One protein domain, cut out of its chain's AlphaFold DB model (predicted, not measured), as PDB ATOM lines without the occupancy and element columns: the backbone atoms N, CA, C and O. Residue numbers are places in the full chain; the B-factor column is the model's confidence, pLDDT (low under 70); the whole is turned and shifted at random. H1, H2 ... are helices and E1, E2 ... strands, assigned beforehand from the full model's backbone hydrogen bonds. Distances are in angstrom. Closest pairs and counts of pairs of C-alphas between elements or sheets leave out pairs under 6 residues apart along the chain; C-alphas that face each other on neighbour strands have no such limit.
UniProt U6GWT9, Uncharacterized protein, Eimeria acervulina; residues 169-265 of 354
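What this domain is: This is residues 169 to 265 of the 354 residues of an uncharacterized protein of Eimeria acervulina (UniProt U6GWT9). A long helical hairpin, H2 and H3, reaches out as an arm from a small head, in which a four-stranded sheet has helices H1 and H4 packed over one face. The arm makes most of the length: the spans are 50 by 22 by 17 A. The printed part has 97 residues, with four named helices and four named strands in the order E1 H1 H2 H3 E2 E3 H4 E4. The antiparallel sheet runs E2 E3 E1 E4, and the class is mixed, helices and strands. The whole is only just loose, close to compact, with a radius of gyration of the C-alphas of 15.5 A.

How they stand to each other: E1, residues 170 to 175, is an inner strand between E3, residues 239 to 244, and E4, residues 261 to 264. N 172 and O 242 are within hydrogen-bond range at 2.8 A, as are N 173 and O 263 at 2.8 A. H1, residues 181 to 192, is on the sheet, over E3 at a height of 9.2 A. H2, residues 196 to 207, is not on the sheet. It touches H3, residues 211 to 230, at a shallow tilt of 15 degrees, opposite ways; the closest C-alphas, of Ala 202 and Ala 214, are 4.3 A apart. H3 only grazes the sheet, with residues 227 to 230. E2, residues 233 to 236, forms a hairpin with E3; N 234 and O 241 are 2.9 A apart. H4, residues 246 to 255, is on the same face as H1, giving two layers, helices on one face of a sheet. H1 touches H4 with residues 188 to 192 alone, at a steep tilt of 65 degrees; the closest C-alphas, of Leu 191 and Asn 251, are 7.0 A apart. E3, H4 and E4 form a split strand-helix-strand unit, two strands running the same way with E1 between them, and its crossover is right-handed. Every O i to N i+4 pair is within hydrogen-bond range in H1 and H2, against 15 of 16 in H3 and 5 of 6 in H4.

Where its parts are: E1 begins at C-alpha 170, (-13.563, -26.502, -16.307), and is 15.7 A long. H1 is 16.5 A long, H2 16.0 A, H3 29.5 A, E3 16.0 A and H4 14.5 A. H3 begins at C-alpha 211, (-0.086, -58.422, -12.057). E2 is 9.7 A long, and E4, 10.0 A long, ends at C-alpha 264, (-11.164, -20.392, -14.760).

The domain as a whole: The C-alphas farthest apart, of Gly 209 and Glu 237, are 50.7 A apart. The printed part has no cut, and its links are tight. The mean pLDDT of the printed part is 84.8; residues 193 to 200 and 220 to 231 are under 70.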
ATOM      1  N   THR A 169     -16.019 -30.548 -16.281       88.75
ATOM      2  CA  THR A 169     -15.052 -29.900 -17.165       88.75
ATOM      3  C   THR A 169     -15.015 -28.413 -16.820       88.75
ATOM      4  O   THR A 169     -16.035 -27.727 -16.767       88.75
ATOM      5  N   LEU A 170     -13.823 -27.915 -16.511       90.88
ATOM      6  CA  LEU A 170     -13.563 -26.502 -16.307       90.88
ATOM      7  C   LEU A 170     -13.149 -25.893 -17.640       90.88
ATOM      8  O   LEU A 170     -12.229 -26.388 -18.293       90.88
ATOM      9  N   GLN A 171     -13.791 -24.790 -18.012       93.25
ATOM     10  CA  GLN A 171     -13.271 -23.915 -19.054       93.25
ATOM     11  C   GLN A 171     -12.193 -23.018 -18.452       93.25
ATOM     12  O   GLN A 171     -12.412 -22.333 -17.450       93.25
ATOM     13  N   MET A 172     -11.015 -23.044 -19.057       95.12
ATOM     14  CA  MET A 172      -9.820 -22.359 -18.597       95.12
ATOM     15  C   MET A 172      -9.240 -21.504 -19.720       95.12
ATOM     16  O   MET A 172      -9.289 -21.872 -20.892       95.12
ATOM     17  N   PHE A 173      -8.648 -20.373 -19.356       96.69
ATOM     18  CA  PHE A 173      -7.902 -19.513 -20.261       96.69
ATOM     19  C   PHE A 173      -6.504 -19.278 -19.698       96.69
ATOM     20  O   PHE A 173      -6.344 -18.683 -18.630       96.69
ATOM     21  N   CYS A 174      -5.497 -19.767 -20.410       96.94
ATOM     22  CA  CYS A 174      -4.095 -19.634 -20.040       96.94
ATOM     23  C   CYS A 174      -3.514 -18.403 -20.738       96.94
ATOM     24  O   CYS A 174      -3.400 -18.386 -21.963       96.94
ATOM     25  N   VAL A 175      -3.156 -17.380 -19.966       97.62
ATOM     26  CA  VAL A 175      -2.567 -16.130 -20.459       97.62
ATOM     27  C   VAL A 175      -1.074 -16.330 -20.708       97.62
ATOM     28  O   VAL A 175      -0.374 -16.921 -19.879       97.62
ATOM     29  N   CYS A 176      -0.573 -15.811 -21.826       97.50
ATOM     30  CA  CYS A 176       0.855 -15.780 -22.131       97.50
ATOM     31  C   CYS A 176       1.242 -14.530 -22.927       97.50
ATOM     32  O   CYS A 176       0.395 -13.848 -23.503       97.50
ATOM     33  N   ALA A 177       2.545 -14.246 -22.990       97.56
ATOM     34  CA  ALA A 177       3.072 -13.180 -23.834       97.56
ATOM     35  C   ALA A 177       2.729 -13.409 -25.326       97.56
ATOM     36  O   ALA A 177       2.716 -14.560 -25.780       97.56
ATOM     37  N   PRO A 178       2.505 -12.331 -26.103       96.06
ATOM     38  CA  PRO A 178       2.128 -12.442 -27.508       96.06
ATOM     39  C   PRO A 178       3.223 -13.131 -28.334       96.06
ATOM     40  O   PRO A 178       4.408 -12.812 -28.202       96.06
ATOM     41  N   GLY A 179       2.824 -14.061 -29.199       96.69
ATOM     42  CA  GLY A 179       3.713 -14.884 -30.026       96.69
ATOM     43  C   GLY A 179       4.180 -16.193 -29.370       96.69
ATOM     44  O   GLY A 179       4.960 -16.926 -29.983       96.69
ATOM     45  N   LEU A 180       3.747 -16.497 -28.139       97.56
ATOM     46  CA  LEU A 180       4.019 -17.772 -27.454       97.56
ATOM     47  C   LEU A 180       2.820 -18.726 -27.430       97.56
ATOM     48  O   LEU A 180       2.930 -19.821 -26.878       97.56
ATOM     49  N   GLU A 181       1.696 -18.354 -28.031       97.25
ATOM     50  CA  GLU A 181       0.428 -19.071 -27.913       97.25
ATOM     51  C   GLU A 181       0.517 -20.483 -28.507       97.25
ATOM     52  O   GLU A 181       0.066 -21.446 -27.893       97.25
ATOM     53  N   GLU A 182       1.190 -20.649 -29.650       96.62
ATOM     54  CA  GLU A 182       1.422 -21.968 -30.257       96.62
ATOM     55  C   GLU A 182       2.332 -22.857 -29.395       96.62
ATOM     56  O   GLU A 182       2.149 -24.075 -29.312       96.62
ATOM     57  N   VAL A 183       3.323 -22.250 -28.733       97.44
ATOM     58  CA  VAL A 183       4.254 -22.971 -27.855       97.44
ATOM     59  C   VAL A 183       3.529 -23.416 -26.590       97.44
ATOM     60  O   VAL A 183       3.692 -24.564 -26.174       97.44
ATOM     61  N   LEU A 184       2.688 -22.548 -26.025       96.25
ATOM     62  CA  LEU A 184       1.818 -22.874 -24.904       96.25
ATOM     63  C   LEU A 184       0.811 -23.963 -25.290       96.25
ATOM     64  O   LEU A 184       0.688 -24.943 -24.567       96.25
ATOM     65  N   ALA A 185       0.155 -23.864 -26.447       95.25
ATOM     66  CA  ALA A 185      -0.773 -24.888 -26.927       95.25
ATOM     67  C   ALA A 185      -0.091 -26.261 -27.042       95.25
ATOM     68  O   ALA A 185      -0.636 -27.274 -26.598       95.25
ATOM     69  N   ARG A 186       1.142 -26.300 -27.562       93.56
ATOM     70  CA  ARG A 186       1.944 -27.527 -27.626       93.56
ATOM     71  C   ARG A 186       2.376 -28.022 -26.243       93.56
ATOM     72  O   ARG A 186       2.388 -29.229 -26.013       93.56
ATOM     73  N   GLU A 187       2.738 -27.128 -25.324       93.88
ATOM     74  CA  GLU A 187       3.057 -27.487 -23.936       93.88
ATOM     75  C   GLU A 187       1.837 -28.095 -23.236       93.88
ATOM     76  O   GLU A 187       1.960 -29.157 -22.631       93.88
ATOM     77  N   LEU A 188       0.657 -27.488 -23.382       92.06
ATOM     78  CA  LEU A 188      -0.600 -28.002 -22.838       92.06
ATOM     79  C   LEU A 188      -0.899 -29.400 -23.384       92.06
ATOM     80  O   LEU A 188      -1.153 -30.311 -22.602       92.06
ATOM     81  N   GLN A 189      -0.752 -29.619 -24.694       90.31
ATOM     82  CA  GLN A 189      -0.868 -30.956 -25.288       90.31
ATOM     83  C   GLN A 189       0.123 -31.956 -24.667       90.31
ATOM     84  O   GLN A 189      -0.248 -33.090 -24.378       90.31
ATOM     85  N   LEU A 190       1.373 -31.561 -24.408       88.62
ATOM     86  CA  LEU A 190       2.380 -32.443 -23.799       88.62
ATOM     87  C   LEU A 190       2.129 -32.729 -22.312       88.62
ATOM     88  O   LEU A 190       2.393 -33.841 -21.851       88.62
ATOM     89  N   LEU A 191       1.631 -31.747 -21.559       85.62
ATOM     90  CA  LEU A 191       1.250 -31.921 -20.156       85.62
ATOM     91  C   LEU A 191       0.108 -32.926 -20.010       85.62
ATOM     92  O   LEU A 191       0.091 -33.697 -19.051       85.62
ATOM     93  N   LEU A 192      -0.783 -32.949 -20.999       76.50
ATOM     94  CA  LEU A 192      -1.903 -33.876 -21.112       76.50
ATOM     95  C   LEU A 192      -1.468 -35.272 -21.561       76.50
ATOM     96  O   LEU A 192      -1.876 -36.272 -20.978       76.50
ATOM     97  N   LEU A 193      -0.555 -35.345 -22.528       68.12
ATOM     98  CA  LEU A 193       0.014 -36.588 -23.061       68.12
ATOM     99  C   LEU A 193       1.050 -37.244 -22.137       68.12
ATOM    100  O   LEU A 193       1.811 -38.102 -22.578       68.12
ATOM    101  N   SER A 194       1.120 -36.852 -20.867       61.62
ATOM    102  CA  SER A 194       2.061 -37.391 -19.888       61.62
ATOM    103  C   SER A 194       1.357 -38.394 -18.952       61.62
ATOM    104  O   SER A 194       1.218 -38.102 -17.762       61.62
ATOM    105  N   PRO A 195       1.021 -39.627 -19.395       59.25
ATOM    106  CA  PRO A 195       0.600 -40.716 -18.510       59.25
ATOM    107  C   PRO A 195       1.775 -41.273 -17.685       59.25
ATOM    108  O   PRO A 195       1.661 -42.330 -17.068       59.25
ATOM    109  N   GLN A 196       2.920 -40.575 -17.655       59.78
ATOM    110  CA  GLN A 196       4.140 -40.974 -16.957       59.78
ATOM    111  C   GLN A 196       3.929 -41.454 -15.513       59.78
ATOM    112  O   GLN A 196       4.533 -42.473 -15.187       59.78
ATOM    113  N   PRO A 197       3.092 -40.836 -14.652       62.41
ATOM    114  CA  PRO A 197       2.900 -41.367 -13.303       62.41
ATOM    115  C   PRO A 197       2.170 -42.718 -13.302       62.41
ATOM    116  O   PRO A 197       2.544 -43.608 -12.543       62.41
ATOM    117  N   HIS A 198       1.192 -42.918 -14.189       64.56
ATOM    118  CA  HIS A 198       0.419 -44.162 -14.264       64.56
ATOM    119  C   HIS A 198       1.209 -45.294 -14.927       64.56
ATOM    120  O   HIS A 198       1.188 -46.422 -14.443       64.56
ATOM    121  N   LEU A 199       1.987 -44.992 -15.970       64.44
ATOM    122  CA  LEU A 199       2.885 -45.965 -16.594       64.44
ATOM    123  C   LEU A 199       4.052 -46.344 -15.674       64.44
ATOM    124  O   LEU A 199       4.442 -47.509 -15.632       64.44
ATOM    125  N   ALA A 200       4.587 -45.392 -14.903       69.56
ATOM    126  CA  ALA A 200       5.601 -45.681 -13.893       69.56
ATOM    127  C   ALA A 200       5.033 -46.541 -12.754       69.56
ATOM    128  O   ALA A 200       5.693 -47.487 -12.327       69.56
ATOM    129  N   ALA A 201       3.802 -46.271 -12.307       71.38
ATOM    130  CA  ALA A 201       3.107 -47.099 -11.325       71.38
ATOM    131  C   ALA A 201       2.826 -48.515 -11.860       71.38
ATOM    132  O   ALA A 201       3.080 -49.489 -11.155       71.38
ATOM    133  N   ALA A 202       2.398 -48.644 -13.120       74.06
ATOM    134  CA  ALA A 202       2.192 -49.938 -13.773       74.06
ATOM    135  C   ALA A 202       3.498 -50.740 -13.874       74.06
ATOM    136  O   ALA A 202       3.528 -51.926 -13.551       74.06
ATOM    137  N   ALA A 203       4.598 -50.086 -14.257       74.62
ATOM    138  CA  ALA A 203       5.914 -50.710 -14.322       74.62
ATOM    139  C   ALA A 203       6.441 -51.115 -12.934       74.62
ATOM    140  O   ALA A 203       7.035 -52.184 -12.793       74.62
ATOM    141  N   ALA A 204       6.209 -50.296 -11.903       80.75
ATOM    142  CA  ALA A 204       6.590 -50.608 -10.527       80.75
ATOM    143  C   ALA A 204       5.788 -51.794  -9.962       80.75
ATOM    144  O   ALA A 204       6.374 -52.688  -9.352       80.75
ATOM    145  N   ALA A 205       4.480 -51.847 -10.220       82.50
ATOM    146  CA  ALA A 205       3.624 -52.971  -9.845       82.50
ATOM    147  C   ALA A 205       4.027 -54.268 -10.570       82.50
ATOM    148  O   ALA A 205       4.168 -55.315  -9.942       82.50
ATOM    149  N   ALA A 206       4.328 -54.182 -11.871       82.12
ATOM    150  CA  ALA A 206       4.837 -55.313 -12.645       82.12
ATOM    151  C   ALA A 206       6.192 -55.814 -12.112       82.12
ATOM    152  O   ALA A 206       6.415 -57.018 -12.026       82.12
ATOM    153  N   ALA A 207       7.083 -54.904 -11.703       85.38
ATOM    154  CA  ALA A 207       8.360 -55.256 -11.082       85.38
ATOM    155  C   ALA A 207       8.195 -55.909  -9.697       85.38
ATOM    156  O   ALA A 207       9.027 -56.730  -9.313       85.38
ATOM    157  N   ALA A 208       7.124 -55.581  -8.970       89.31
ATOM    158  CA  ALA A 208       6.752 -56.229  -7.714       89.31
ATOM    159  C   ALA A 208       6.075 -57.602  -7.913       89.31
ATOM    160  O   ALA A 208       5.832 -58.305  -6.934       89.31
ATOM    161  N   GLY A 209       5.788 -57.998  -9.160       91.81
ATOM    162  CA  GLY A 209       5.064 -59.229  -9.481       91.81
ATOM    163  C   GLY A 209       3.556 -59.148  -9.226       91.81
ATOM    164  O   GLY A 209       2.872 -60.162  -9.339       91.81
ATOM    165  N   ASP A 210       3.030 -57.961  -8.909       90.62
ATOM    166  CA  ASP A 210       1.602 -57.737  -8.699       90.62
ATOM    167  C   ASP A 210       0.932 -57.424 -10.043       90.62
ATOM    168  O   ASP A 210       0.822 -56.277 -10.491       90.62
ATOM    169  N   THR A 211       0.536 -58.492 -10.732       86.81
ATOM    170  CA  THR A 211      -0.086 -58.422 -12.057       86.81
ATOM    171  C   THR A 211      -1.444 -57.723 -12.020       86.81
ATOM    172  O   THR A 211      -1.786 -57.031 -12.977       86.81
ATOM    173  N   ALA A 212      -2.187 -57.821 -10.914       82.44
ATOM    174  CA  ALA A 212      -3.465 -57.137 -10.748       82.44
ATOM    175  C   ALA A 212      -3.270 -55.617 -10.643       82.44
ATOM    176  O   ALA A 212      -3.929 -54.858 -11.358       82.44
ATOM    177  N   ALA A 213      -2.311 -55.169  -9.827       76.88
ATOM    178  CA  ALA A 213      -1.974 -53.752  -9.715       76.88
ATOM    179  C   ALA A 213      -1.377 -53.182 -11.018       76.88
ATOM    180  O   ALA A 213      -1.677 -52.044 -11.388       76.88
ATOM    181  N   ALA A 214      -0.590 -53.972 -11.756       78.75
ATOM    182  CA  ALA A 214      -0.042 -53.567 -13.051       78.75
ATOM    183  C   ALA A 214      -1.138 -53.360 -14.112       78.75
ATOM    184  O   ALA A 214      -1.121 -52.355 -14.825       78.75
ATOM    185  N   VAL A 215      -2.113 -54.275 -14.187       81.50
ATOM    186  CA  VAL A 215      -3.254 -54.178 -15.113       81.50
ATOM    187  C   VAL A 215      -4.167 -53.007 -14.740       81.50
ATOM    188  O   VAL A 215      -4.563 -52.247 -15.620       81.50
ATOM    189  N   ALA A 216      -4.441 -52.795 -13.449       74.56
ATOM    190  CA  ALA A 216      -5.240 -51.660 -12.986       74.56
ATOM    191  C   ALA A 216      -4.580 -50.306 -13.310       74.56
ATOM    192  O   ALA A 216      -5.244 -49.382 -13.778       74.56
ATOM    193  N   ALA A 217      -3.262 -50.188 -13.120       77.12
ATOM    194  CA  ALA A 217      -2.521 -48.971 -13.447       77.12
ATOM    195  C   ALA A 217      -2.432 -48.716 -14.965       77.12
ATOM    196  O   ALA A 217      -2.502 -47.565 -15.396       77.12
ATOM    197  N   ALA A 218      -2.324 -49.771 -15.782       73.81
ATOM    198  CA  ALA A 218      -2.375 -49.664 -17.241       73.81
ATOM    199  C   ALA A 218      -3.765 -49.225 -17.738       73.81
ATOM    200  O   ALA A 218      -3.856 -48.309 -18.553       73.81
ATOM    201  N   ALA A 219      -4.841 -49.796 -17.187       71.12
ATOM    202  CA  ALA A 219      -6.212 -49.382 -17.487       71.12
ATOM    203  C   ALA A 219      -6.482 -47.926 -17.062       71.12
ATOM    204  O   ALA A 219      -7.123 -47.175 -17.791       71.12
ATOM    205  N   ALA A 220      -5.930 -47.484 -15.925       69.06
ATOM    206  CA  ALA A 220      -5.994 -46.084 -15.502       69.06
ATOM    207  C   ALA A 220      -5.234 -45.145 -16.458       69.06
ATOM    208  O   ALA A 220      -5.694 -44.036 -16.723       69.06
ATOM    209  N   ALA A 221      -4.099 -45.582 -17.016       68.75
ATOM    210  CA  ALA A 221      -3.371 -44.821 -18.031       68.75
ATOM    211  C   ALA A 221      -4.164 -44.701 -19.346       68.75
ATOM    212  O   ALA A 221      -4.159 -43.642 -19.970       68.75
ATOM    213  N   GLU A 222      -4.865 -45.761 -19.752       67.19
ATOM    214  CA  GLU A 222      -5.715 -45.773 -20.947       67.19
ATOM    215  C   GLU A 222      -6.984 -44.926 -20.755       67.19
ATOM    216  O   GLU A 222      -7.346 -44.145 -21.633       67.19
ATOM    217  N   ALA A 223      -7.591 -44.967 -19.566       65.06
ATOM    218  CA  ALA A 223      -8.678 -44.067 -19.183       65.06
ATOM    219  C   ALA A 223      -8.226 -42.596 -19.150       65.06
ATOM    220  O   ALA A 223      -8.948 -41.723 -19.625       65.06
ATOM    221  N   ALA A 224      -7.012 -42.309 -18.668       65.06
ATOM    222  CA  ALA A 224      -6.430 -40.967 -18.719       65.06
ATOM    223  C   ALA A 224      -6.156 -40.508 -20.165       65.06
ATOM    224  O   ALA A 224      -6.385 -39.346 -20.499       65.06
ATOM    225  N   ALA A 225      -5.731 -41.417 -21.049       65.50
ATOM    226  CA  ALA A 225      -5.580 -41.131 -22.476       65.50
ATOM    227  C   ALA A 225      -6.937 -40.860 -23.157       65.50
ATOM    228  O   ALA A 225      -7.044 -39.932 -23.956       65.50
ATOM    229  N   ALA A 226      -7.990 -41.598 -22.792       61.62
ATOM    230  CA  ALA A 226      -9.358 -41.347 -23.251       61.62
ATOM    231  C   ALA A 226      -9.962 -40.053 -22.660       61.62
ATOM    232  O   ALA A 226     -10.745 -39.363 -23.314       61.62
ATOM    233  N   ALA A 227      -9.569 -39.653 -21.449       59.88
ATOM    234  CA  ALA A 227      -9.917 -38.343 -20.898       59.88
ATOM    235  C   ALA A 227      -9.191 -37.206 -21.641       59.88
ATOM    236  O   ALA A 227      -9.756 -36.132 -21.845       59.88
ATOM    237  N   SER A 228      -7.975 -37.462 -22.141       62.50
ATOM    238  CA  SER A 228      -7.232 -36.514 -22.977       62.50
ATOM    239  C   SER A 228      -7.926 -36.207 -24.312       62.50
ATOM    240  O   SER A 228      -7.639 -35.166 -24.899       62.50
ATOM    241  N   THR A 229      -8.843 -37.055 -24.796       59.59
ATOM    242  CA  THR A 229      -9.641 -36.783 -26.008       59.59
ATOM    243  C   THR A 229     -10.780 -35.776 -25.813       59.59
ATOM    244  O   THR A 229     -11.325 -35.297 -26.802       59.59
ATOM    245  N   VAL A 230     -11.130 -35.407 -24.574       58.41
ATOM    246  CA  VAL A 230     -12.205 -34.431 -24.268       58.41
ATOM    247  C   VAL A 230     -11.683 -32.982 -24.242       58.41
ATOM    248  O   VAL A 230     -12.431 -32.031 -24.027       58.41
ATOM    249  N   LEU A 231     -10.390 -32.787 -24.498       69.12
ATOM    250  CA  LEU A 231      -9.734 -31.490 -24.423       69.12
ATOM    251  C   LEU A 231      -9.756 -30.745 -25.752       69.12
ATOM    252  O   LEU A 231      -9.023 -31.063 -26.687       69.12
ATOM    253  N   SER A 232     -10.567 -29.691 -25.804       83.12
ATOM    254  CA  SER A 232     -10.463 -28.654 -26.825       83.12
ATOM    255  C   SER A 232      -9.366 -27.670 -26.427       83.12
ATOM    256  O   SER A 232      -9.409 -27.130 -25.321       83.12
ATOM    257  N   VAL A 233      -8.408 -27.426 -27.321       89.38
ATOM    258  CA  VAL A 233      -7.390 -26.375 -27.187       89.38
ATOM    259  C   VAL A 233      -7.608 -25.399 -28.334       89.38
ATOM    260  O   VAL A 233      -7.472 -25.786 -29.494       89.38
ATOM    261  N   ASP A 234      -7.970 -24.165 -28.007       94.12
ATOM    262  CA  ASP A 234      -8.239 -23.096 -28.963       94.12
ATOM    263  C   ASP A 234      -7.282 -21.928 -28.713       94.12
ATOM    264  O   ASP A 234      -7.144 -21.437 -27.590       94.12
ATOM    265  N   VAL A 235      -6.564 -21.526 -29.757       95.56
ATOM    266  CA  VAL A 235      -5.539 -20.484 -29.679       95.56
ATOM    267  C   VAL A 235      -6.206 -19.134 -29.910       95.56
ATOM    268  O   VAL A 235      -6.830 -18.926 -30.947       95.56
ATOM    269  N   GLN A 236      -6.056 -18.212 -28.961       94.12
ATOM    270  CA  GLN A 236      -6.637 -16.871 -29.026       94.12
ATOM    271  C   GLN A 236      -5.545 -15.812 -28.854       94.12
ATOM    272  O   GLN A 236      -4.446 -16.097 -28.387       94.12
ATOM    273  N   GLU A 237      -5.817 -14.569 -29.245       92.88
ATOM    274  CA  GLU A 237      -4.828 -13.499 -29.093       92.88
ATOM    275  C   GLU A 237      -4.512 -13.272 -27.602       92.88
ATOM    276  O   GLU A 237      -5.405 -12.985 -26.801       92.88
ATOM    277  N   GLY A 238      -3.240 -13.438 -27.217       94.25
ATOM    278  CA  GLY A 238      -2.782 -13.290 -25.831       94.25
ATOM    279  C   GLY A 238      -2.991 -14.513 -24.925       94.25
ATOM    280  O   GLY A 238      -2.767 -14.410 -23.714       94.25
ATOM    281  N   GLY A 239      -3.410 -15.667 -25.459       96.44
ATOM    282  CA  GLY A 239      -3.534 -16.876 -24.645       96.44
ATOM    283  C   GLY A 239      -4.109 -18.102 -25.347       96.44
ATOM    284  O   GLY A 239      -4.305 -18.152 -26.557       96.44
ATOM    285  N   VAL A 240      -4.378 -19.136 -24.557       96.94
ATOM    286  CA  VAL A 240      -4.941 -20.401 -25.040       96.94
ATOM    287  C   VAL A 240      -6.140 -20.783 -24.183       96.94
ATOM    288  O   VAL A 240      -6.017 -20.966 -22.969       96.94
ATOM    289  N   ALA A 241      -7.300 -20.921 -24.819       95.50
ATOM    290  CA  ALA A 241      -8.497 -21.458 -24.195       95.50
ATOM    291  C   ALA A 241      -8.418 -22.989 -24.186       95.50
ATOM    292  O   ALA A 241      -8.148 -23.623 -25.207       95.50
ATOM    293  N   CYS A 242      -8.645 -23.601 -23.028       94.69
ATOM    294  CA  CYS A 242      -8.695 -25.049 -22.895       94.69
ATOM    295  C   CYS A 242      -9.840 -25.491 -21.984       94.69
ATOM    296  O   CYS A 242     -10.222 -24.784 -21.059       94.69
ATOM    297  N   SER A 243     -10.410 -26.663 -22.257       92.38
ATOM    298  CA  SER A 243     -11.476 -27.248 -21.437       92.38
ATOM    299  C   SER A 243     -11.047 -28.620 -20.955       92.38
ATOM    300  O   SER A 243     -10.723 -29.468 -21.778       92.38
ATOM    301  N   GLY A 244     -11.041 -28.851 -19.645       90.88
ATOM    302  CA  GLY A 244     -10.546 -30.105 -19.084       90.88
ATOM    303  C   GLY A 244     -10.962 -30.346 -17.639       90.88
ATOM    304  O   GLY A 244     -11.620 -29.503 -17.039       90.88
ATOM    305  N   PRO A 245     -10.587 -31.499 -17.070       89.31
ATOM    306  CA  PRO A 245     -10.894 -31.825 -15.681       89.31
ATOM    307  C   PRO A 245     -10.117 -30.909 -14.708       89.31
ATOM    308  O   PRO A 245      -9.083 -30.350 -15.089       89.31
ATOM    309  N   PRO A 246     -10.569 -30.731 -13.453       88.44
ATOM    310  CA  PRO A 246      -9.938 -29.822 -12.490       88.44
ATOM    311  C   PRO A 246      -8.478 -30.175 -12.165       88.44
ATOM    312  O   PRO A 246      -7.690 -29.301 -11.810       88.44
ATOM    313  N   GLU A 247      -8.062 -31.426 -12.339       87.69
ATOM    314  CA  GLU A 247      -6.671 -31.868 -12.192       87.69
ATOM    315  C   GLU A 247      -5.753 -31.218 -13.233       87.69
ATOM    316  O   GLU A 247      -4.564 -30.998 -12.977       87.69
ATOM    317  N   LEU A 248      -6.296 -30.874 -14.405       88.44
ATOM    318  CA  LEU A 248      -5.546 -30.171 -15.433       88.44
ATOM    319  C   LEU A 248      -5.118 -28.786 -14.955       88.44
ATOM    320  O   LEU A 248      -3.979 -28.403 -15.202       88.44
ATOM    321  N   LEU A 249      -5.976 -28.074 -14.222       92.69
ATOM    322  CA  LEU A 249      -5.646 -26.763 -13.662       92.69
ATOM    323  C   LEU A 249      -4.357 -26.831 -12.835       92.69
ATOM    324  O   LEU A 249      -3.439 -26.037 -13.041       92.69
ATOM    325  N   TRP A 250      -4.257 -27.825 -11.950       91.00
ATOM    326  CA  TRP A 250      -3.072 -28.038 -11.120       91.00
ATOM    327  C   TRP A 250      -1.850 -28.427 -11.947       91.00
ATOM    328  O   TRP A 250      -0.753 -27.932 -11.694       91.00
ATOM    329  N   ASN A 251      -2.024 -29.269 -12.967       91.19
ATOM    330  CA  ASN A 251      -0.936 -29.625 -13.872       91.19
ATOM    331  C   ASN A 251      -0.398 -28.410 -14.631       91.19
ATOM    332  O   ASN A 251       0.817 -28.263 -14.736       91.19
ATOM    333  N   ILE A 252      -1.271 -27.531 -15.125       94.06
ATOM    334  CA  ILE A 252      -0.859 -26.303 -15.806       94.06
ATOM    335  C   ILE A 252      -0.140 -25.392 -14.811       94.06
ATOM    336  O   ILE A 252       1.000 -25.017 -15.062       94.06
ATOM    337  N   ALA A 253      -0.751 -25.116 -13.656       94.38
ATOM    338  CA  ALA A 253      -0.201 -24.207 -12.652       94.38
ATOM    339  C   ALA A 253       1.169 -24.651 -12.108       94.38
ATOM    340  O   ALA A 253       2.015 -23.815 -11.804       94.38
ATOM    341  N   LEU A 254       1.400 -25.961 -11.974       93.19
ATOM    342  CA  LEU A 254       2.641 -26.495 -11.409       93.19
ATOM    343  C   LEU A 254       3.716 -26.796 -12.456       93.19
ATOM    344  O   LEU A 254       4.902 -26.803 -12.119       93.19
ATOM    345  N   ARG A 255       3.333 -27.118 -13.697       93.75
ATOM    346  CA  ARG A 255       4.269 -27.653 -14.700       93.75
ATOM    347  C   ARG A 255       4.460 -26.752 -15.912       93.75
ATOM    348  O   ARG A 255       5.510 -26.882 -16.543       93.75
ATOM    349  N   SER A 256       3.501 -25.884 -16.243       95.25
ATOM    350  CA  SER A 256       3.675 -24.950 -17.356       95.25
ATOM    351  C   SER A 256       4.731 -23.915 -16.997       95.25
ATOM    352  O   SER A 256       4.729 -23.345 -15.907       95.25
ATOM    353  N   ARG A 257       5.664 -23.692 -17.921       96.69
ATOM    354  CA  ARG A 257       6.693 -22.649 -17.790       96.69
ATOM    355  C   ARG A 257       6.351 -21.392 -18.580       96.69
ATOM    356  O   ARG A 257       7.092 -20.415 -18.496       96.69
ATOM    357  N   ILE A 258       5.301 -21.464 -19.391       96.94
ATOM    358  CA  ILE A 258       4.935 -20.448 -20.376       96.94
ATOM    359  C   ILE A 258       3.685 -19.687 -19.930       96.94
ATOM    360  O   ILE A 258       3.597 -18.488 -20.179       96.94
ATOM    361  N   ALA A 259       2.739 -20.359 -19.269       96.69
ATOM    362  CA  ALA A 259       1.549 -19.709 -18.738       96.69
ATOM    363  C   ALA A 259       1.925 -18.730 -17.613       96.69
ATOM    364  O   ALA A 259       2.564 -19.113 -16.633       96.69
ATOM    365  N   GLU A 260       1.512 -17.472 -17.753       97.44
ATOM    366  CA  GLU A 260       1.701 -16.433 -16.733       97.44
ATOM    367  C   GLU A 260       0.550 -16.437 -15.720       97.44
ATOM    368  O   GLU A 260       0.758 -16.252 -14.521       97.44
ATOM    369  N   GLU A 261      -0.668 -16.676 -16.207       96.75
ATOM    370  CA  GLU A 261      -1.899 -16.693 -15.422       96.75
ATOM    371  C   GLU A 261      -2.844 -17.756 -15.997       96.75
ATOM    372  O   GLU A 261      -2.953 -17.903 -17.215       96.75
ATOM    373  N   VAL A 262      -3.554 -18.486 -15.135       96.69
ATOM    374  CA  VAL A 262      -4.620 -19.406 -15.553       96.69
ATOM    375  C   VAL A 262      -5.934 -18.914 -14.971       96.69
ATOM    376  O   VAL A 262      -6.105 -18.863 -13.754       96.69
ATOM    377  N   ARG A 263      -6.868 -18.545 -15.845       96.06
ATOM    378  CA  ARG A 263      -8.208 -18.087 -15.475       96.06
ATOM    379  C   ARG A 263      -9.189 -19.228 -15.643       96.06
ATOM    380  O   ARG A 263      -9.161 -19.905 -16.662       96.06
ATOM    381  N   VAL A 264     -10.071 -19.418 -14.673       95.25
ATOM    382  CA  VAL A 264     -11.164 -20.392 -14.760       95.25
ATOM    383  C   VAL A 264     -12.458 -19.626 -14.990       95.25
ATOM    384  O   VAL A 264     -12.773 -18.705 -14.235       95.25
ATOM    385  N   ALA A 265     -13.211 -19.987 -16.024       90.69
ATOM    386  CA  ALA A 265     -14.539 -19.434 -16.246       90.69
ATOM    387  C   ALA A 265     -15.524 -20.097 -15.269       90.69
ATOM    388  O   ALA A 265     -15.828 -21.281 -15.384       90.69
TER     389      ALA A 265